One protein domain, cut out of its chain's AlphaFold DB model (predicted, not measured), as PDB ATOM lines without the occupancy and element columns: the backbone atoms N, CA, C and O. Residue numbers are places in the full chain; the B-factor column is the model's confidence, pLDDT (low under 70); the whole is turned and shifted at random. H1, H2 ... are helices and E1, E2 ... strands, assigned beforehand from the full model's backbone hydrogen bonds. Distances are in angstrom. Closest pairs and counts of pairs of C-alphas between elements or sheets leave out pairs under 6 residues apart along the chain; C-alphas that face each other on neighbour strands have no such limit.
ATOM      1  N   GLU A   8       1.979  22.285 -40.792       79.56
ATOM      2  CA  GLU A   8       0.553  22.024 -41.052       79.56
ATOM      3  C   GLU A   8       0.212  20.577 -41.429       79.56
ATOM      4  O   GLU A   8      -0.973  20.243 -41.516       79.56
ATOM      5  N   TYR A   9       1.208  19.706 -41.637       90.88
ATOM      6  CA  TYR A   9       0.948  18.321 -42.030       90.88
ATOM      7  C   TYR A   9       1.899  17.290 -41.420       90.88
ATOM      8  O   TYR A   9       3.097  17.523 -41.208       90.88
ATOM      9  N   TYR A  10       1.344  16.103 -41.199       92.38
ATOM     10  CA  TYR A  10       2.049  14.881 -40.838       92.38
ATOM     11  C   TYR A  10       2.239  14.019 -42.088       92.38
ATOM     12  O   TYR A  10       1.360  13.991 -42.943       92.38
ATOM     13  N   LEU A  11       3.368  13.314 -42.190       94.25
ATOM     14  CA  LEU A  11       3.684  12.398 -43.288       94.25
ATOM     15  C   LEU A  11       4.259  11.108 -42.699       94.25
ATOM     16  O   LEU A  11       5.167  11.176 -41.870       94.25
ATOM     17  N   GLN A  12       3.737   9.953 -43.106       94.25
ATOM     18  CA  GLN A  12       4.246   8.640 -42.704       94.25
ATOM     19  C   GLN A  12       4.159   7.651 -43.858       94.25
ATOM     20  O   GLN A  12       3.156   7.613 -44.562       94.25
ATOM     21  N   VAL A  13       5.174   6.804 -44.000       94.75
ATOM     22  CA  VAL A  13       5.114   5.615 -44.855       94.75
ATOM     23  C   VAL A  13       5.108   4.381 -43.970       94.75
ATOM     24  O   VAL A  13       5.952   4.235 -43.085       94.75
ATOM     25  N   VAL A  14       4.143   3.499 -44.202       94.94
ATOM     26  CA  VAL A  14       3.949   2.254 -43.448       94.94
ATOM     27  C   VAL A  14       3.788   1.083 -44.410       94.94
ATOM     28  O   VAL A  14       3.525   1.285 -45.595       94.94
ATOM     29  N   LYS A  15       3.965  -0.146 -43.921       94.81
ATOM     30  CA  LYS A  15       3.702  -1.342 -44.730       94.81
ATOM     31  C   LYS A  15       2.207  -1.501 -44.976       94.81
ATOM     32  O   LYS A  15       1.393  -1.146 -44.125       94.81
ATOM     33  N   ASP A  16       1.849  -2.077 -46.115       95.44
ATOM     34  CA  ASP A  16       0.451  -2.302 -46.467       95.44
ATOM     35  C   ASP A  16      -0.278  -3.111 -45.386       95.44
ATOM     36  O   ASP A  16       0.158  -4.187 -44.967       95.44
ATOM     37  N   GLY A  17      -1.412  -2.574 -44.932       93.25
ATOM     38  CA  GLY A  17      -2.219  -3.146 -43.853       93.25
ATOM     39  C   GLY A  17      -1.857  -2.664 -42.443       93.25
ATOM     40  O   GLY A  17      -2.609  -2.951 -41.511       93.25
ATOM     41  N   GLU A  18      -0.768  -1.912 -42.264       94.56
ATOM     42  CA  GLU A  18      -0.452  -1.248 -40.995       94.56
ATOM     43  C   GLU A  18      -1.101   0.149 -40.938       94.56
ATOM     44  O   GLU A  18      -0.999   0.911 -41.899       94.56
ATOM     45  N   PRO A  19      -1.782   0.526 -39.839       94.50
ATOM     46  CA  PRO A  19      -2.349   1.864 -39.707       94.50
ATOM     47  C   PRO A  19      -1.272   2.901 -39.328       94.50
ATOM     48  O   PRO A  19      -0.421   2.609 -38.475       94.50
ATOM     49  N   PRO A  20      -1.330   4.132 -39.875       94.94
ATOM     50  CA  PRO A  20      -0.424   5.211 -39.486       94.94
ATOM     51  C   PRO A  20      -0.625   5.619 -38.016       94.94
ATOM     52  O   PRO A  20      -1.700   5.441 -37.440       94.94
ATOM     53  N   GLN A  21       0.418   6.167 -37.389       95.00
ATOM     54  CA  GLN A  21       0.407   6.554 -35.973       95.00
ATOM     55  C   GLN A  21       0.416   8.072 -35.818       95.00
ATOM     56  O   GLN A  21       1.474   8.700 -35.794       95.00
ATOM     57  N   TRP A  22      -0.753   8.688 -35.687       93.75
ATOM     58  CA  TRP A  22      -0.849  10.145 -35.619       93.75
ATOM     59  C   TRP A  22      -0.547  10.708 -34.220       93.75
ATOM     60  O   TRP A  22      -0.945  10.124 -33.212       93.75
ATOM     61  N   PRO A  23       0.105  11.884 -34.120       88.81
ATOM     62  CA  PRO A  23       0.308  12.574 -32.840       88.81
ATOM     63  C   PRO A  23      -0.968  13.262 -32.324       88.81
ATOM     64  O   PRO A  23      -0.976  13.814 -31.223       88.81
ATOM     65  N   ARG A  24      -2.034  13.262 -33.129       91.44
ATOM     66  CA  ARG A  24      -3.353  13.826 -32.839       91.44
ATOM     67  C   ARG A  24      -4.426  12.756 -33.055       91.44
ATOM     68  O   ARG A  24      -4.199  11.855 -33.864       91.44
ATOM     69  N   PRO A  25      -5.576  12.845 -32.369       95.31
ATOM     70  CA  PRO A  25      -6.722  11.993 -32.667       95.31
ATOM     71  C   PRO A  25      -7.133  12.119 -34.140       95.31
ATOM     72  O   PRO A  25      -7.163  13.222 -34.683       95.31
ATOM     73  N   GLU A  26      -7.448  11.001 -34.792       95.31
ATOM     74  CA  GLU A  26      -7.773  10.961 -36.225       95.31
ATOM     75  C   GLU A  26      -9.011  11.811 -36.564       95.31
ATOM     76  O   GLU A  26      -9.094  12.418 -37.628       95.31
ATOM     77  N   GLU A  27      -9.945  11.960 -35.625       96.19
ATOM     78  CA  GLU A  27     -11.112  12.828 -35.755       96.19
ATOM     79  C   GLU A  27     -10.783  14.328 -35.854       96.19
ATOM     80  O   GLU A  27     -11.642  15.105 -36.281       96.19
ATOM     81  N   GLU A  28      -9.567  14.749 -35.497       95.25
ATOM     82  CA  GLU A  28      -9.070  16.122 -35.667       95.25
ATOM     83  C   GLU A  28      -8.369  16.325 -37.020       95.25
ATOM     84  O   GLU A  28      -7.996  17.451 -37.363       95.25
ATOM     85  N   LEU A  29      -8.213  15.251 -37.799       95.56
ATOM     86  CA  LEU A  29      -7.386  15.220 -38.994       95.56
ATOM     87  C   LEU A  29      -8.201  15.024 -40.274       95.56
ATOM     88  O   LEU A  29      -9.293  14.452 -40.281       95.56
ATOM     89  N   VAL A  30      -7.640  15.518 -41.372       95.94
ATOM     90  CA  VAL A  30      -8.016  15.176 -42.743       95.94
ATOM     91  C   VAL A  30      -6.880  14.331 -43.301       95.94
ATOM     92  O   VAL A  30      -5.773  14.836 -43.473       95.94
ATOM     93  N   VAL A  31      -7.139  13.039 -43.501       96.62
ATOM     94  CA  VAL A  31      -6.118  12.044 -43.857       96.62
ATOM     95  C   VAL A  31      -6.232  11.688 -45.334       96.62
ATOM     96  O   VAL A  31      -7.298  11.274 -45.786       96.62
ATOM     97  N   GLY A  32      -5.126  11.825 -46.061       96.31
ATOM     98  CA  GLY A  32      -4.948  11.310 -47.414       96.31
ATOM     99  C   GLY A  32      -3.971  10.138 -47.437       96.31
ATOM    100  O   GLY A  32      -3.209   9.920 -46.488       96.31
ATOM    101  N   SER A  33      -4.007   9.356 -48.512       96.69
ATOM    102  CA  SER A  33      -3.053   8.273 -48.720       96.69
ATOM    103  C   SER A  33      -2.844   7.947 -50.193       96.69
ATOM    104  O   SER A  33      -3.715   8.182 -51.030       96.69
ATOM    105  N   GLN A  34      -1.690   7.357 -50.496       96.19
ATOM    106  CA  GLN A  34      -1.406   6.763 -51.796       96.19
ATOM    107  C   GLN A  34      -0.535   5.505 -51.650       96.19
ATOM    108  O   GLN A  34       0.360   5.475 -50.797       96.19
ATOM    109  N   PRO A  35      -0.786   4.453 -52.449       96.25
ATOM    110  CA  PRO A  35       0.070   3.276 -52.460       96.25
ATOM    111  C   PRO A  35       1.437   3.621 -53.061       96.25
ATOM    112  O   PRO A  35       1.527   4.366 -54.035       96.25
ATOM    113  N   LEU A  36       2.488   3.043 -52.491       93.69
ATOM    114  CA  LEU A  36       3.862   3.110 -52.972       93.69
ATOM    115  C   LEU A  36       4.334   1.723 -53.427       93.69
ATOM    116  O   LEU A  36       3.731   0.687 -53.130       93.69
ATOM    117  N   GLU A  37       5.456   1.687 -54.139       89.44
ATOM    118  CA  GLU A  37       6.095   0.425 -54.501       89.44
ATOM    119  C   GLU A  37       6.604  -0.353 -53.273       89.44
ATOM    120  O   GLU A  37       6.851   0.184 -52.191       89.44
ATOM    121  N   GLY A  38       6.780  -1.666 -53.441       89.69
ATOM    122  CA  GLY A  38       7.347  -2.525 -52.397       89.69
ATOM    123  C   GLY A  38       6.399  -2.836 -51.233       89.69
ATOM    124  O   GLY A  38       6.876  -3.230 -50.172       89.69
ATOM    125  N   GLY A  39       5.086  -2.673 -51.419       94.31
ATOM    126  CA  GLY A  39       4.076  -3.021 -50.415       94.31
ATOM    127  C   GLY A  39       4.001  -2.022 -49.261       94.31
ATOM    128  O   GLY A  39       3.903  -2.425 -48.099       94.31
ATOM    129  N   HIS A  40       4.135  -0.736 -49.581       95.00
ATOM    130  CA  HIS A  40       4.012   0.356 -48.626       95.00
ATOM    131  C   HIS A  40       2.901   1.303 -49.055       95.00
ATOM    132  O   HIS A  40       2.613   1.458 -50.237       95.00
ATOM    133  N   THR A  41       2.330   2.009 -48.088       96.19
ATOM    134  CA  THR A  41       1.372   3.082 -48.327       96.19
ATOM    135  C   THR A  41       1.880   4.341 -47.636       96.19
ATOM    136  O   THR A  41       2.241   4.323 -46.455       96.19
ATOM    137  N   GLN A  42       1.923   5.441 -48.382       96.25
ATOM    138  CA  GLN A  42       2.181   6.764 -47.835       96.25
ATOM    139  C   GLN A  42       0.867   7.356 -47.345       96.25
ATOM    140  O   GLN A  42      -0.134   7.349 -48.059       96.25
ATOM    141  N   TYR A  43       0.889   7.904 -46.140       96.50
ATOM    142  CA  TYR A  43      -0.202   8.646 -45.541       96.50
ATOM    143  C   TYR A  43       0.254  10.061 -45.228       96.50
ATOM    144  O   TYR A  43       1.371  10.279 -44.750       96.50
ATOM    145  N   TRP A  44      -0.648  11.017 -45.405       96.31
ATOM    146  CA  TRP A  44      -0.486  12.365 -44.886       96.31
ATOM    147  C   TRP A  44      -1.737  12.804 -44.149       96.31
ATOM    148  O   TRP A  44      -2.833  12.306 -44.396       96.31
ATOM    149  N   ALA A  45      -1.568  13.730 -43.216       95.56
ATOM    150  CA  ALA A  45      -2.679  14.249 -42.444       95.56
ATOM    151  C   ALA A  45      -2.522  15.743 -42.186       95.56
ATOM    152  O   ALA A  45      -1.467  16.181 -41.730       95.56
ATOM    153  N   TYR A  46      -3.595  16.492 -42.415       94.38
ATOM    154  CA  TYR A  46      -3.719  17.904 -42.062       94.38
ATOM    155  C   TYR A  46      -4.638  18.070 -40.859       94.38
ATOM    156  O   TYR A  46      -5.551  17.271 -40.655       94.38
ATOM    157  N   LEU A  47      -4.465  19.140 -40.085       93.00
ATOM    158  CA  LEU A  47      -5.478  19.536 -39.106       93.00
ATOM    159  C   LEU A  47      -6.734  20.020 -39.838       93.00
ATOM    160  O   LEU A  47      -6.624  20.811 -40.772       93.00
ATOM    161  N   LYS A  48      -7.933  19.637 -39.389       93.44
ATOM    162  CA  LYS A  48      -9.197  20.107 -40.000       93.44
ATOM    163  C   LYS A  48      -9.320  21.631 -40.068       93.44
ATOM    164  O   LYS A  48      -9.926  22.165 -40.990       93.44
ATOM    165  N   GLU A  49      -8.740  22.336 -39.103       90.81
ATOM    166  CA  GLU A  49      -8.743  23.802 -39.058       90.81
ATOM    167  C   GLU A  49      -7.881  24.467 -40.143       90.81
ATOM    168  O   GLU A  49      -8.078  25.648 -40.417       90.81
ATOM    169  N   SER A  50      -6.984  23.720 -40.798       89.81
ATOM    170  CA  SER A  50      -6.182  24.227 -41.923       89.81
ATOM    171  C   SER A  50      -7.014  24.490 -43.185       89.81
ATOM    172  O   SER A  50      -6.577  25.221 -44.070       89.81
ATOM    173  N   GLY A  51      -8.213  23.898 -43.284       91.31
ATOM    174  CA  GLY A  51      -9.047  23.951 -44.488       91.31
ATOM    175  C   GLY A  51      -8.489  23.152 -45.670       91.31
ATOM    176  O   GLY A  51      -8.940  23.357 -46.793       91.31
ATOM    177  N   LYS A  52      -7.499  22.287 -45.424       92.44
ATOM    178  CA  LYS A  52      -6.902  21.380 -46.405       92.44
ATOM    179  C   LYS A  52      -7.731  20.114 -46.569       92.44
ATOM    180  O   LYS A  52      -8.246  19.574 -45.589       92.44
ATOM    181  N   GLU A  53      -7.808  19.635 -47.803       94.12
ATOM    182  CA  GLU A  53      -8.529  18.417 -48.166       94.12
ATOM    183  C   GLU A  53      -7.582  17.209 -48.284       94.12
ATOM    184  O   GLU A  53      -6.360  17.346 -48.375       94.12
ATOM    185  N   ALA A  54      -8.145  16.000 -48.249       93.94
ATOM    186  CA  ALA A  54      -7.373  14.753 -48.246       93.94
ATOM    187  C   ALA A  54      -6.628  14.492 -49.565       93.94
ATOM    188  O   ALA A  54      -5.622  13.792 -49.568       93.94
ATOM    189  N   ASP A  55      -7.115  15.038 -50.678       93.12
ATOM    190  CA  ASP A  55      -6.512  14.936 -52.007       93.12
ATOM    191  C   ASP A  55      -5.439  16.006 -52.271       93.12
ATOM    192  O   ASP A  55      -4.718  15.921 -53.266       93.12
ATOM    193  N   GLU A  56      -5.279  16.988 -51.377       93.06
ATOM    194  CA  GLU A  56      -4.183  17.945 -51.472       93.06
ATOM    195  C   GLU A  56      -2.867  17.289 -51.048       93.06
ATOM    196  O   GLU A  56      -2.676  16.917 -49.886       93.06
ATOM    197  N   LEU A  57      -1.932  17.171 -51.993       90.19
ATOM    198  CA  LEU A  57      -0.621  16.596 -51.718       90.19
ATOM    199  C   LEU A  57       0.189  17.486 -50.767       90.19
ATOM    200  O   LEU A  57       0.232  18.710 -50.946       90.19
ATOM    201  N   PRO A  58       0.872  16.889 -49.778       90.38
ATOM    202  CA  PRO A  58       1.713  17.641 -48.866       90.38
ATOM    203  C   PRO A  58       2.913  18.245 -49.591       90.38
ATOM    204  O   PRO A  58       3.379  17.733 -50.608       90.38
ATOM    205  N   HIS A  59       3.465  19.314 -49.022       88.00
ATOM    206  CA  HIS A  59       4.582  20.048 -49.620       88.00
ATOM    207  C   HIS A  59       5.784  19.153 -49.958       88.00
ATOM    208  O   HIS A  59       6.296  19.226 -51.072       88.00
ATOM    209  N   ALA A  60       6.182  18.260 -49.045       87.44
ATOM    210  CA  ALA A  60       7.261  17.304 -49.288       87.44
ATOM    211  C   ALA A  60       6.997  16.401 -50.502       87.44
ATOM    212  O   ALA A  60       7.924  16.110 -51.250       87.44
ATOM    213  N   GLU A  61       5.746  15.991 -50.726       90.88
ATOM    214  CA  GLU A  61       5.379  15.153 -51.870       90.88
ATOM    215  C   GLU A  61       5.410  15.946 -53.178       90.88
ATOM    216  O   GLU A  61       5.937  15.468 -54.179       90.88
ATOM    217  N   VAL A  62       4.926  17.193 -53.163       91.00
ATOM    218  CA  VAL A  62       5.047  18.092 -54.319       91.00
ATOM    219  C   VAL A  62       6.519  18.245 -54.699       91.00
ATOM    220  O   VAL A  62       6.879  18.027 -55.856       91.00
ATOM    221  N   ILE A  63       7.390  18.521 -53.726       87.38
ATOM    222  CA  ILE A  63       8.824  18.675 -53.975       87.38
ATOM    223  C   ILE A  63       9.458  17.374 -54.485       87.38
ATOM    224  O   ILE A  63      10.228  17.418 -55.446       87.38
ATOM    225  N   ALA A  64       9.139  16.228 -53.879       90.00
ATOM    226  CA  ALA A  64       9.633  14.926 -54.323       90.00
ATOM    227  C   ALA A  64       9.226  14.634 -55.778       90.00
ATOM    228  O   ALA A  64      10.048  14.175 -56.574       90.00
ATOM    229  N   SER A  65       7.993  14.984 -56.155       90.62
ATOM    230  CA  SER A  65       7.469  14.767 -57.506       90.62
ATOM    231  C   SER A  65       8.117  15.671 -58.565       90.62
ATOM    232  O   SER A  65       8.288  15.255 -59.715       90.62
ATOM    233  N   GLU A  66       8.509  16.891 -58.180       90.06
ATOM    234  CA  GLU A  66       9.226  17.848 -59.031       90.06
ATOM    235  C   GLU A  66      10.701  17.464 -59.210       90.06
ATOM    236  O   GLU A  66      11.300  17.763 -60.244       90.06
ATOM    237  N   ASN A  67      11.279  16.768 -58.228       84.38
ATOM    238  CA  ASN A  67      12.688  16.394 -58.178       84.38
ATOM    239  C   ASN A  67      12.837  14.874 -58.252       84.38
ATOM    240  O   ASN A  67      13.327  14.233 -57.324       84.38
ATOM    241  N   LYS A  68      12.405  14.293 -59.377       82.62
ATOM    242  CA  LYS A  68      12.536  12.853 -59.629       82.62
ATOM    243  C   LYS A  68      14.009  12.457 -59.667       82.62
ATOM    244  O   LYS A  68      14.673  12.595 -60.691       82.62
ATOM    245  N   ALA A  69      14.500  11.961 -58.544       74.31
ATOM    246  CA  ALA A  69      15.797  11.328 -58.461       74.31
ATOM    247  C   ALA A  69      15.690   9.901 -59.015       74.31
ATOM    248  O   ALA A  69      14.791   9.151 -58.638       74.31
ATOM    249  N   GLU A  70      16.621   9.507 -59.886       73.75
ATOM    250  CA  GLU A  70      16.762   8.101 -60.312       73.75
ATOM    251  C   GLU A  70      17.214   7.193 -59.153       73.75
ATOM    252  O   GLU A  70      17.164   5.970 -59.252       73.75
ATOM    253  N   LYS A  71      17.691   7.802 -58.062       84.81
ATOM    254  CA  LYS A  71      18.309   7.158 -56.904       84.81
ATOM    255  C   LYS A  71      17.698   7.682 -55.609       84.81
ATOM    256  O   LYS A  71      17.088   8.746 -55.582       84.81
ATOM    257  N   GLN A  72      17.902   6.945 -54.525       89.44
ATOM    258  CA  GLN A  72      17.457   7.333 -53.185       89.44
ATOM    259  C   GLN A  72      18.253   8.556 -52.708       89.44
ATOM    260  O   GLN A  72      19.489   8.546 -52.753       89.44
ATOM    261  N   ALA A  73      17.547   9.598 -52.270       91.62
ATOM    262  CA  ALA A  73      18.132  10.894 -51.943       91.62
ATOM    263  C   ALA A  73      17.556  11.470 -50.650       91.62
ATOM    264  O   ALA A  73      16.417  11.183 -50.276       91.62
ATOM    265  N   ILE A  74      18.314  12.355 -50.009       89.88
ATOM    266  CA  ILE A  74      17.747  13.319 -49.064       89.88
ATOM    267  C   ILE A  74      17.690  14.668 -49.776       89.88
ATOM    268  O   ILE A  74      18.718  15.244 -50.132       89.88
ATOM    269  N   LEU A  75      16.475  15.156 -49.993       91.44
ATOM    270  CA  LEU A  75      16.209  16.459 -50.569       91.44
ATOM    271  C   LEU A  75      16.062  17.489 -49.455       91.44
ATOM    272  O   LEU A  75      15.289  17.305 -48.521       91.44
ATOM    273  N   ILE A  76      16.785  18.591 -49.570       90.38
ATOM    274  CA  ILE A  76      16.783  19.681 -48.605       90.38
ATOM    275  C   ILE A  76      16.099  20.878 -49.248       90.38
ATOM    276  O   ILE A  76      16.496  21.349 -50.316       90.38
ATOM    277  N   ASP A  77      15.059  21.370 -48.588       90.81
ATOM    278  CA  ASP A  77      14.370  22.593 -48.966       90.81
ATOM    279  C   ASP A  77      14.462  23.631 -47.851       90.81
ATOM    280  O   ASP A  77      14.481  23.300 -46.667       90.81
ATOM    281  N   GLN A  78      14.496  24.907 -48.223       85.62
ATOM    282  CA  GLN A  78      14.479  26.001 -47.262       85.62
ATOM    283  C   GLN A  78      13.085  26.621 -47.206       85.62
ATOM    284  O   GLN A  78      12.571  27.155 -48.196       85.62
ATOM    285  N   TYR A  79      12.485  26.611 -46.017       82.38
ATOM    286  CA  TYR A  79      11.157  27.151 -45.790       82.38
ATOM    287  C   TYR A  79      11.187  28.417 -44.927       82.38
ATOM    288  O   TYR A  79      11.904  28.548 -43.933       82.38
ATOM    289  N   GLY A  80      10.334  29.368 -45.308       74.56
ATOM    290  CA  GLY A  80      10.126  30.614 -44.576       74.56
ATOM    291  C   GLY A  80      11.327  31.582 -44.564       74.56
ATOM    292  O   GLY A  80      12.431  31.262 -44.999       74.56
ATOM    293  N   PRO A  81      11.119  32.815 -44.068       70.31
ATOM    294  CA  PRO A  81      12.174  33.828 -43.974       70.31
ATOM    295  C   PRO A  81      13.163  33.573 -42.824       70.31
ATOM    296  O   PRO A  81      14.189  34.241 -42.751       70.31
ATOM    297  N   ALA A  82      12.851  32.642 -41.916       78.12
ATOM    298  CA  ALA A  82      13.646  32.353 -40.723       78.12
ATOM    299  C   ALA A  82      14.814  31.382 -40.972       78.12
ATOM    300  O   ALA A  82      15.543  31.076 -40.034       78.12
ATOM    301  N   GLY A  83      14.990  30.892 -42.206       83.44
ATOM    302  CA  GLY A  83      16.060  29.943 -42.526       83.44
ATOM    303  C   GLY A  83      15.819  28.529 -41.997       83.44
ATOM    304  O   GLY A  83      16.779  27.805 -41.755       83.44
ATOM    305  N   GLY A  84      14.554  28.142 -41.798       89.44
ATOM    306  CA  GLY A  84      14.206  26.757 -41.494       89.44
ATOM    307  C   GLY A  84      14.491  25.862 -42.697       89.44
ATOM    308  O   GLY A  84      14.291  26.272 -43.842       89.44
ATOM    309  N   LEU A  85      14.959  24.649 -42.434       92.75
ATOM    310  CA  LEU A  85      15.203  23.620 -43.438       92.75
ATOM    311  C   LEU A  85      14.177  22.495 -43.262       92.75
ATOM    312  O   LEU A  85      13.824  22.134 -42.141       92.75
ATOM    313  N   GLU A  86      13.684  21.948 -44.363       93.12
ATOM    314  CA  GLU A  86      12.895  20.720 -44.408       93.12
ATOM    315  C   GLU A  86      13.736  19.681 -45.151       93.12
ATOM    316  O   GLU A  86      14.063  19.858 -46.324       93.12
ATOM    317  N   LEU A  87      14.132  18.622 -44.446       94.44
ATOM    318  CA  LEU A  87      14.765  17.455 -45.048       94.44
ATOM    319  C   LEU A  87      13.662  16.491 -45.456       94.44
ATOM    320  O   LEU A  87      12.809  16.154 -44.636       94.44
ATOM    321  N   VAL A  88      13.693  16.022 -46.692       94.56
ATOM    322  CA  VAL A  88      12.731  15.082 -47.254       94.56
ATOM    323  C   VAL A  88      13.495  13.870 -47.752       94.56
ATOM    324  O   VAL A  88      14.361  13.975 -48.615       94.56
ATOM    325  N   LEU A  89      13.172  12.701 -47.215       94.50
ATOM    326  CA  LEU A  89      13.667  11.439 -47.743       94.50
ATOM    327  C   LEU A  89      12.896  11.132 -49.029       94.50
ATOM    328  O   LEU A  89      11.680  10.972 -48.968       94.50
ATOM    329  N   VAL A  90      13.573  11.051 -50.171       93.94
ATOM    330  CA  VAL A  90      12.936  10.872 -51.483       93.94
ATOM    331  C   VAL A  90      13.378   9.565 -52.125       93.94
ATOM    332  O   VAL A  90      14.565   9.233 -52.164       93.94
ATOM    333  N   ARG A  91      12.408   8.835 -52.677       92.06
ATOM    334  CA  ARG A  91      12.640   7.659 -53.516       92.06
ATOM    335  C   ARG A  91      11.517   7.530 -54.539       92.06
ATOM    336  O   ARG A  91      10.346   7.634 -54.183       92.06
ATOM    337  N   ASP A  92      11.897   7.304 -55.795       89.19
ATOM    338  CA  ASP A  92      10.982   7.086 -56.921       89.19
ATOM    339  C   ASP A  92       9.976   8.245 -57.119       89.19
ATOM    340  O   ASP A  92       8.847   8.054 -57.557       89.19
ATOM    341  N   GLY A  93      10.395   9.476 -56.792       89.38
ATOM    342  CA  GLY A  93       9.564  10.684 -56.884       89.38
ATOM    343  C   GLY A  93       8.562  10.875 -55.739       89.38
ATOM    344  O   GLY A  93       7.733  11.776 -55.824       89.38
ATOM    345  N   HIS A  94       8.653  10.066 -54.681       91.94
ATOM    346  CA  HIS A  94       7.777  10.119 -53.511       91.94
ATOM    347  C   HIS A  94       8.550  10.463 -52.237       91.94
ATOM    348  O   HIS A  94       9.725  10.111 -52.096       91.94
ATOM    349  N   ALA A  95       7.884  11.113 -51.283       93.62
ATOM    350  CA  ALA A  95       8.443  11.439 -49.973       93.62
ATOM    351  C   ALA A  95       8.251  10.287 -48.963       93.62
ATOM    352  O   ALA A  95       7.145   9.962 -48.544       93.62
ATOM    353  N   TRP A  96       9.333   9.672 -48.498       93.81
ATOM    354  CA  TRP A  96       9.293   8.541 -47.560       93.81
ATOM    355  C   TRP A  96       9.406   8.944 -46.089       93.81
ATOM    356  O   TRP A  96       9.134   8.155 -45.184       93.81
ATOM    357  N   GLY A  97       9.789  10.187 -45.839       91.69
ATOM    358  CA  GLY A  97       9.935  10.754 -44.509       91.69
ATOM    359  C   GLY A  97      10.308  12.222 -44.610       91.69
ATOM    360  O   GLY A  97      10.756  12.683 -45.660       91.69
ATOM    361  N   LYS A  98      10.116  12.957 -43.517       93.56
ATOM    362  CA  LYS A  98      10.555  14.344 -43.418       93.56
ATOM    363  C   LYS A  98      11.051  14.667 -42.020       93.56
ATOM    364  O   LYS A  98      10.551  14.096 -41.054       93.56
ATOM    365  N   GLU A  99      11.967  15.619 -41.927       92.19
ATOM    366  CA  GLU A  99      12.487  16.142 -40.665       92.19
ATOM    367  C   GLU A  99      12.663  17.662 -40.764       92.19
ATOM    368  O   GLU A  99      13.135  18.183 -41.778       92.19
ATOM    369  N   GLN A 100      12.273  18.394 -39.717       91.69
ATOM    370  CA  GLN A 100      12.509  19.837 -39.658       91.69
ATOM    371  C   GLN A 100      13.905  20.112 -39.107       91.69
ATOM    372  O   GLN A 100      14.327  19.513 -38.123       91.69
ATOM    373  N   SER A 101      14.619  21.057 -39.707       93.50
ATOM    374  CA  SER A 101      16.013  21.339 -39.381       93.50
ATOM    375  C   SER A 101      16.365  22.825 -39.490       93.50
ATOM    376  O   SER A 101      15.542  23.676 -39.831       93.50
ATOM    377  N   SER A 102      17.596  23.139 -39.121       92.81
ATOM    378  CA  SER A 102      18.270  24.422 -39.201       92.81
ATOM    379  C   SER A 102      19.763  24.174 -39.422       92.81
ATOM    380  O   SER A 102      20.252  23.057 -39.260       92.81
ATOM    381  N   MET A 103      20.523  25.225 -39.726       91.31
ATOM    382  CA  MET A 103      21.979  25.109 -39.872       91.31
ATOM    383  C   MET A 103      22.666  24.503 -38.642       91.31
ATOM    384  O   MET A 103      23.616  23.735 -38.794       91.31
ATOM    385  N   ASP A 104      22.168  24.790 -37.438       88.31
ATOM    386  CA  ASP A 104      22.769  24.329 -36.182       88.31
ATOM    387  C   ASP A 104      22.580  22.827 -35.926       88.31
ATOM    388  O   ASP A 104      23.366  22.239 -35.187       88.31
ATOM    389  N   ASN A 105      21.545  22.202 -36.499       89.19
ATOM    390  CA  ASN A 105      21.224  20.786 -36.282       89.19
ATOM    391  C   ASN A 105      21.159  19.960 -37.577       89.19
ATOM    392  O   ASN A 105      20.694  18.822 -37.546       89.19
ATOM    393  N   LEU A 106      21.614  20.524 -38.700       92.19
ATOM    394  CA  LEU A 106      21.536  19.898 -40.019       92.19
ATOM    395  C   LEU A 106      22.185  18.510 -40.045       92.19
ATOM    396  O   LEU A 106      21.554  17.550 -40.464       92.19
ATOM    397  N   GLU A 107      23.408  18.396 -39.536       90.56
ATOM    398  CA  GLU A 107      24.180  17.145 -39.508       90.56
ATOM    399  C   GLU A 107      23.512  16.058 -38.649       90.56
ATOM    400  O   GLU A 107      23.343  14.919 -39.091       90.56
ATOM    401  N   ASP A 108      23.058  16.421 -37.444       87.50
ATOM    402  CA  ASP A 108      22.371  15.499 -36.533       87.50
ATOM    403  C   ASP A 108      21.048  14.997 -37.145       87.50
ATOM    404  O   ASP A 108      20.695  13.818 -37.021       87.50
ATOM    405  N   ASN A 109      20.315  15.878 -37.832       92.00
ATOM    406  CA  ASN A 109      19.041  15.539 -38.459       92.00
ATOM    407  C   ASN A 109      19.225  14.729 -39.747       92.00
ATOM    408  O   ASN A 109      18.468  13.784 -39.969       92.00
ATOM    409  N   ILE A 110      20.248  15.028 -40.555       92.38
ATOM    410  CA  ILE A 110      20.662  14.189 -41.689       92.38
ATOM    411  C   ILE A 110      20.996  12.786 -41.188       92.38
ATOM    412  O   ILE A 110      20.435  11.814 -41.684       92.38
ATOM    413  N   SER A 111      21.838  12.676 -40.159       88.81
ATOM    414  CA  SER A 111      22.223  11.388 -39.570       88.81
ATOM    415  C   SER A 111      21.010  10.598 -39.078       88.81
ATOM    416  O   SER A 111      20.872   9.413 -39.371       88.81
ATOM    417  N   SER A 112      20.087  11.269 -38.387       88.44
ATOM    418  CA  SER A 112      18.846  10.652 -37.906       88.44
ATOM    419  C   SER A 112      17.954  10.165 -39.054       88.44
ATOM    420  O   SER A 112      17.357   9.091 -38.960       88.44
ATOM    421  N   LEU A 113      17.875  10.925 -40.152       92.00
ATOM    422  CA  LEU A 113      17.092  10.557 -41.332       92.00
ATOM    423  C   LEU A 113      17.731   9.392 -42.105       92.00
ATOM    424  O   LEU A 113      17.005   8.524 -42.589       92.00
ATOM    425  N   LEU A 114      19.065   9.330 -42.172       90.56
ATOM    426  CA  LEU A 114      19.815   8.200 -42.736       90.56
ATOM    427  C   LEU A 114      19.556   6.909 -41.950       90.56
ATOM    428  O   LEU A 114      19.216   5.883 -42.543       90.56
ATOM    429  N   ASP A 115      19.655   6.968 -40.619       87.94
ATOM    430  CA  ASP A 115      19.368   5.825 -39.748       87.94
ATOM    431  C   ASP A 115      17.912   5.364 -39.914       87.94
ATOM    432  O   ASP A 115      17.644   4.172 -40.056       87.94
ATOM    433  N   PHE A 116      16.961   6.304 -39.976       89.50
ATOM    434  CA  PHE A 116      15.553   6.005 -40.237       89.50
ATOM    435  C   PHE A 116      15.341   5.313 -41.592       89.50
ATOM    436  O   PHE A 116      14.644   4.297 -41.654       89.50
ATOM    437  N   ALA A 117      15.950   5.828 -42.664       91.19
ATOM    438  CA  ALA A 117      15.836   5.274 -44.011       91.19
ATOM    439  C   ALA A 117      16.359   3.829 -44.074       91.19
ATOM    440  O   ALA A 117      15.690   2.934 -44.606       91.19
ATOM    441  N   ASN A 118      17.517   3.581 -43.460       89.44
ATOM    442  CA  ASN A 118      18.108   2.253 -43.383       89.44
ATOM    443  C   ASN A 118      17.266   1.303 -42.513       89.44
ATOM    444  O   ASN A 118      16.903   0.215 -42.954       89.44
ATOM    445  N   ASP A 119      16.896   1.710 -41.300       85.69
ATOM    446  CA  ASP A 119      16.228   0.825 -40.340       85.69
ATOM    447  C   ASP A 119      14.785   0.483 -40.733       85.69
ATOM    448  O   ASP A 119      14.300  -0.613 -40.435       85.69
ATOM    449  N   LYS A 120      14.065   1.417 -41.366       86.94
ATOM    450  CA  LYS A 120      12.651   1.225 -41.728       86.94
ATOM    451  C   LYS A 120      12.458   0.652 -43.114       86.94
ATOM    452  O   LYS A 120      11.567  -0.177 -43.297       86.94
ATOM    453  N   PHE A 121      13.281   1.079 -44.064       89.31
ATOM    454  CA  PHE A 121      13.061   0.791 -45.478       89.31
ATOM    455  C   PHE A 121      14.225   0.049 -46.129       89.31
ATOM    456  O   PHE A 121      14.138  -0.261 -47.315       89.31
ATOM    457  N   ASN A 122      15.291  -0.259 -45.373       89.19
ATOM    458  CA  ASN A 122      16.532  -0.823 -45.907       89.19
ATOM    459  C   ASN A 122      17.045   0.005 -47.100       89.19
ATOM    460  O   ASN A 122      17.410  -0.535 -48.145       89.19
ATOM    461  N   MET A 123      16.961   1.330 -46.958       87.56
ATOM    462  CA  MET A 123      17.265   2.301 -48.001       87.56
ATOM    463  C   MET A 123      18.670   2.866 -47.785       87.56
ATOM    464  O   MET A 123      18.977   3.356 -46.699       87.56
ATOM    465  N   GLY A 124      19.512   2.793 -48.816       88.25
ATOM    466  CA  GLY A 124      20.838   3.405 -48.825       88.25
ATOM    467  C   GLY A 124      20.767   4.742 -49.547       88.25
ATOM    468  O   GLY A 124      20.430   4.780 -50.726       88.25
ATOM    469  N   ILE A 125      21.056   5.840 -48.853       89.12
ATOM    470  CA  ILE A 125      21.028   7.165 -49.481       89.12
ATOM    471  C   ILE A 125      22.305   7.367 -50.276       89.12
ATOM    472  O   ILE A 125      23.404   7.209 -49.751       89.12
ATOM    473  N   GLU A 126      22.146   7.699 -51.553       86.50
ATOM    474  CA  GLU A 126      23.275   7.816 -52.472       86.50
ATOM    475  C   GLU A 126      23.753   9.256 -52.645       86.50
ATOM    476  O   GLU A 126      24.901   9.462 -53.022       86.50
ATOM    477  N   HIS A 127      22.880  10.241 -52.423       87.06
ATOM    478  CA  HIS A 127      23.196  11.649 -52.650       87.06
ATOM    479  C   HIS A 127      22.267  12.589 -51.876       87.06
ATOM    480  O   HIS A 127      21.155  12.222 -51.475       87.06
ATOM    481  N   PHE A 128      22.724  13.829 -51.715       91.12
ATOM    482  CA  PHE A 128      21.897  14.951 -51.298       91.12
ATOM    483  C   PHE A 128      21.406  15.736 -52.510       91.12
ATOM    484  O   PHE A 128      22.069  15.811 -53.542       91.12
ATOM    485  N   MET A 129      20.229  16.333 -52.377       91.12
ATOM    486  CA  MET A 129      19.695  17.279 -53.348       91.12
ATOM    487  C   MET A 129      19.272  18.545 -52.621       91.12
ATOM    488  O   MET A 129      18.746  18.477 -51.514       91.12
ATOM    489  N   THR A 130      19.435  19.695 -53.258       91.69
ATOM    490  CA  THR A 130      18.889  20.964 -52.775       91.69
ATOM    491  C   THR A 130      17.863  21.490 -53.764       91.69
ATOM    492  O   THR A 130      17.968  21.293 -54.977       91.69
ATOM    493  N   THR A 131      16.834  22.169 -53.263       89.69
ATOM    494  CA  THR A 131      15.994  22.985 -54.143       89.69
ATOM    495  C   THR A 131      16.719  24.287 -54.481       89.69
ATOM    496  O   THR A 131      17.572  24.765 -53.739       89.69
ATOM    497  N   THR A 132      16.282  24.964 -55.544       86.81
ATOM    498  CA  THR A 132      16.771  26.313 -55.903       86.81
ATOM    499  C   THR A 132      16.515  27.389 -54.837       86.81
ATOM    500  O   THR A 132      16.903  28.544 -55.015       86.81
ATOM    501  N   ARG A 133      15.807  27.047 -53.753       84.38
ATOM    502  CA  ARG A 133      15.465  27.951 -52.648       84.38
ATOM    503  C   ARG A 133      16.477  27.901 -51.510       84.38
ATOM    504  O   ARG A 133      16.441  28.786 -50.659       84.38
ATOM    505  N   VAL A 134      17.322  26.876 -51.486       89.50
ATOM    506  CA  VAL A 134      18.336  26.679 -50.458       89.50
ATOM    507  C   VAL A 134      19.415  27.755 -50.582       89.50
ATOM    508  O   VAL A 134      19.812  28.146 -51.680       89.50
ATOM    509  N   SER A 135      19.844  28.308 -49.450       91.94
ATOM    510  CA  SER A 135      20.910  29.302 -49.428       91.94
ATOM    511  C   SER A 135      22.257  28.660 -49.758       91.94
ATOM    512  O   SER A 135      22.516  27.507 -49.420       91.94
ATOM    513  N   LYS A 136      23.165  29.454 -50.331       92.88
ATOM    514  CA  LYS A 136      24.533  29.007 -50.614       92.88
ATOM    515  C   LYS A 136      25.256  28.458 -49.374       92.88
ATOM    516  O   LYS A 136      26.035  27.531 -49.479       92.88
ATOM    517  N   GLU A 137      24.983  29.016 -48.197       92.12
ATOM    518  CA  GLU A 137      25.593  28.557 -46.942       92.12
ATOM    519  C   GLU A 137      25.204  27.111 -46.596       92.12
ATOM    520  O   GLU A 137      26.014  26.359 -46.061       92.12
ATOM    521  N   VAL A 138      23.967  26.718 -46.907       92.62
ATOM    522  CA  VAL A 138      23.500  25.341 -46.721       92.62
ATOM    523  C   VAL A 138      24.141  24.426 -47.762       92.62
ATOM    524  O   VAL A 138      24.557  23.335 -47.402       92.62
ATOM    525  N   GLU A 139      24.249  24.869 -49.020       93.38
ATOM    526  CA  GLU A 139      24.940  24.116 -50.081       93.38
ATOM    527  C   GLU A 139      26.408  23.863 -49.719       93.38
ATOM    528  O   GLU A 139      26.822  22.710 -49.673       93.38
ATOM    529  N   ASP A 140      27.151  24.909 -49.343       93.50
ATOM    530  CA  ASP A 140      28.558  24.803 -48.940       93.50
ATOM    531  C   ASP A 140      28.718  23.810 -47.759       93.50
ATOM    532  O   ASP A 140      29.641  23.000 -47.733       93.50
ATOM    533  N   LYS A 141      27.780  23.809 -46.796       92.06
ATOM    534  CA  LYS A 141      27.792  22.859 -45.669       92.06
ATOM    535  C   LYS A 141      27.485  21.417 -46.090       92.06
ATOM    536  O   LYS A 141      27.965  20.488 -45.445       92.06
ATOM    537  N   LEU A 142      26.658  21.209 -47.111       91.88
ATOM    538  CA  LEU A 142      26.363  19.869 -47.624       91.88
ATOM    539  C   LEU A 142      27.544  19.294 -48.399       91.88
ATOM    540  O   LEU A 142      27.838  18.113 -48.228       91.88
ATOM    541  N   ASP A 143      28.246  20.133 -49.158       91.62
ATOM    542  CA  ASP A 143      29.482  19.755 -49.843       91.62
ATOM    543  C   ASP A 143      30.541  19.285 -48.828       91.62
ATOM    544  O   ASP A 143      31.145  18.224 -49.006       91.62
ATOM    545  N   ASP A 144      30.698  20.006 -47.709       90.62
ATOM    546  CA  ASP A 144      31.601  19.612 -46.616       90.62
ATOM    547  C   ASP A 144      31.222  18.239 -46.012       90.62
ATOM    548  O   ASP A 144      32.097  17.429 -45.689       90.62
ATOM    549  N   LEU A 145      29.921  17.953 -45.859       87.00
ATOM    550  CA  LEU A 145      29.426  16.671 -45.329       87.00
ATOM    551  C   LEU A 145      29.631  15.512 -46.312       87.00
ATOM    552  O   LEU A 145      29.925  14.387 -45.894       87.00
ATOM    553  N   GLU A 146      29.482  15.771 -47.611       86.69
ATOM    554  CA  GLU A 146      29.750  14.786 -48.655       86.69
ATOM    555  C   GLU A 146      31.250  14.457 -48.724       86.69
ATOM    556  O   GLU A 146      31.620  13.280 -48.742       86.69
ATOM    557  N   GLU A 147      32.124  15.469 -48.651       87.50
ATOM    558  CA  GLU A 147      33.580  15.277 -48.633       87.50
ATOM    559  C   GLU A 147      34.062  14.544 -47.368       87.50
ATOM    560  O   GLU A 147      34.983  13.724 -47.432       87.50
TER     561      GLU A 147
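This is residues 8 to 147 of the 387 residues of the protein "LytR_C domain-containing protein" of Candidatus Daviesbacteria bacterium RIFCSPHIGHO2_12_FULL_43_11 (UniProt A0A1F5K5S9). A strongly twisted sheet of four strands, E6 E5 E4 E7, has the long helix H2 packed along one face and the short helix H1 on the opposite face, while H3 runs along its strands E4 and E7 at one end of the domain. A second, smaller sheet of three strands, E1 E3 E2, makes the other end and packs with E1 on E6, the edge strand of the larger sheet. The printed part has 140 residues, with seven named strands and three named helices in the order E1 E2 E3 H1 E4 E5 E6 H2 E7 H3; the class is mixed, helices and strands. The larger sheet is mixed, with E7 parallel to E4 and the other neighbours antiparallel, and the smaller sheet is antiparallel throughout. The whole is compact, with a radius of gyration of the C-alphas of 15.0 A and spans of 44 by 34 by 25 A.

The largest sheet runs E6, residues 94 to 101, E5, residues 84 to 91, E4, residues 73 to 79, and E7, residues 127 to 130; from edge to edge the strands' lines turn by 69 degrees. E4, E5 and E6 form a meander, each strand the antiparallel neighbour of the one before, and E6 bends by 60 degrees at residue 97. E6 and E5 are a hairpin at 157 degrees, with N 96 and O 89 at 2.7 A; E5 and E4 are a hairpin at 152 degrees, with N 88 and O 75 at 2.7 A. E4 and E7 are parallel at 20 degrees, with N 76 and O 129 at 2.8 A. H2, residues 106 to 121, lies over E6 and E5 at a height over the sheet of 9.0 A and runs along the strands, at 26 degrees to E5 on the local plane; its closest C-alphas to E6 are those of Asn 109 and Ser 101, 6.6 A apart. E6, H2 and E7 form a split strand-helix-strand unit, two strands running the same way with E5 and E4 between them, and its crossover is right-handed. H3, residues 136 to 147, lies over E4 and E7 at a height over the sheet of 9.7 A. H2 and H3 are close but not clearly touching, with the C-alphas of Glu 107 and Leu 145 7.9 A apart. H1, residues 59 to 66, is on the opposite face from H2, and its closest C-alphas to E6 are those of Glu 61 and Ala 95, 5.2 A apart. With helices on both faces, H2 and H3 on one and H1 on the other, the sheet makes three layers. The second sheet runs E1, residues 9 to 15, E3, residues 40 to 47, and E2, residues 29 to 36. E1 and E3 are antiparallel at 159 degrees, with N 43 and O 12 at 2.8 A; E3 and E2 are a hairpin at 160 degrees, with N 30 and O 46 at 2.8 A. The closest C-alphas of E1 and E6 are those of Val 13 and Trp 96, 5.8 A apart. In H1, H2 and H3 every O i to N i+4 pair is within hydrogen-bond range.

In the larger sheet, E5 measures 22.6 A from first to last C-alpha, E6 19.8 A, E4 18.7 A and E7 10.3 A. H2 measures 21.6 A, H3 16.6 A and H1 10.7 A. In the smaller sheet, E3 measures 23.4 A, E2 21.6 A and E1 20.0 A. E1 begins with C-alpha 9 at (0.948, 18.321, -42.030), H2 begins with C-alpha 106 at (21.536, 19.898, -40.019), and H3 ends with C-alpha 147 at (33.580, 15.277, -48.633).

The two C-alphas farthest apart are those of Glu 27 and Glu 147, 46.6 A. The printed part has no cut. The links from E1 to E2 and from E3 to H1 are long, with 13 and 11 residues. The mean pLDDT of the printed part is 90.8, and no printed residue is under 70.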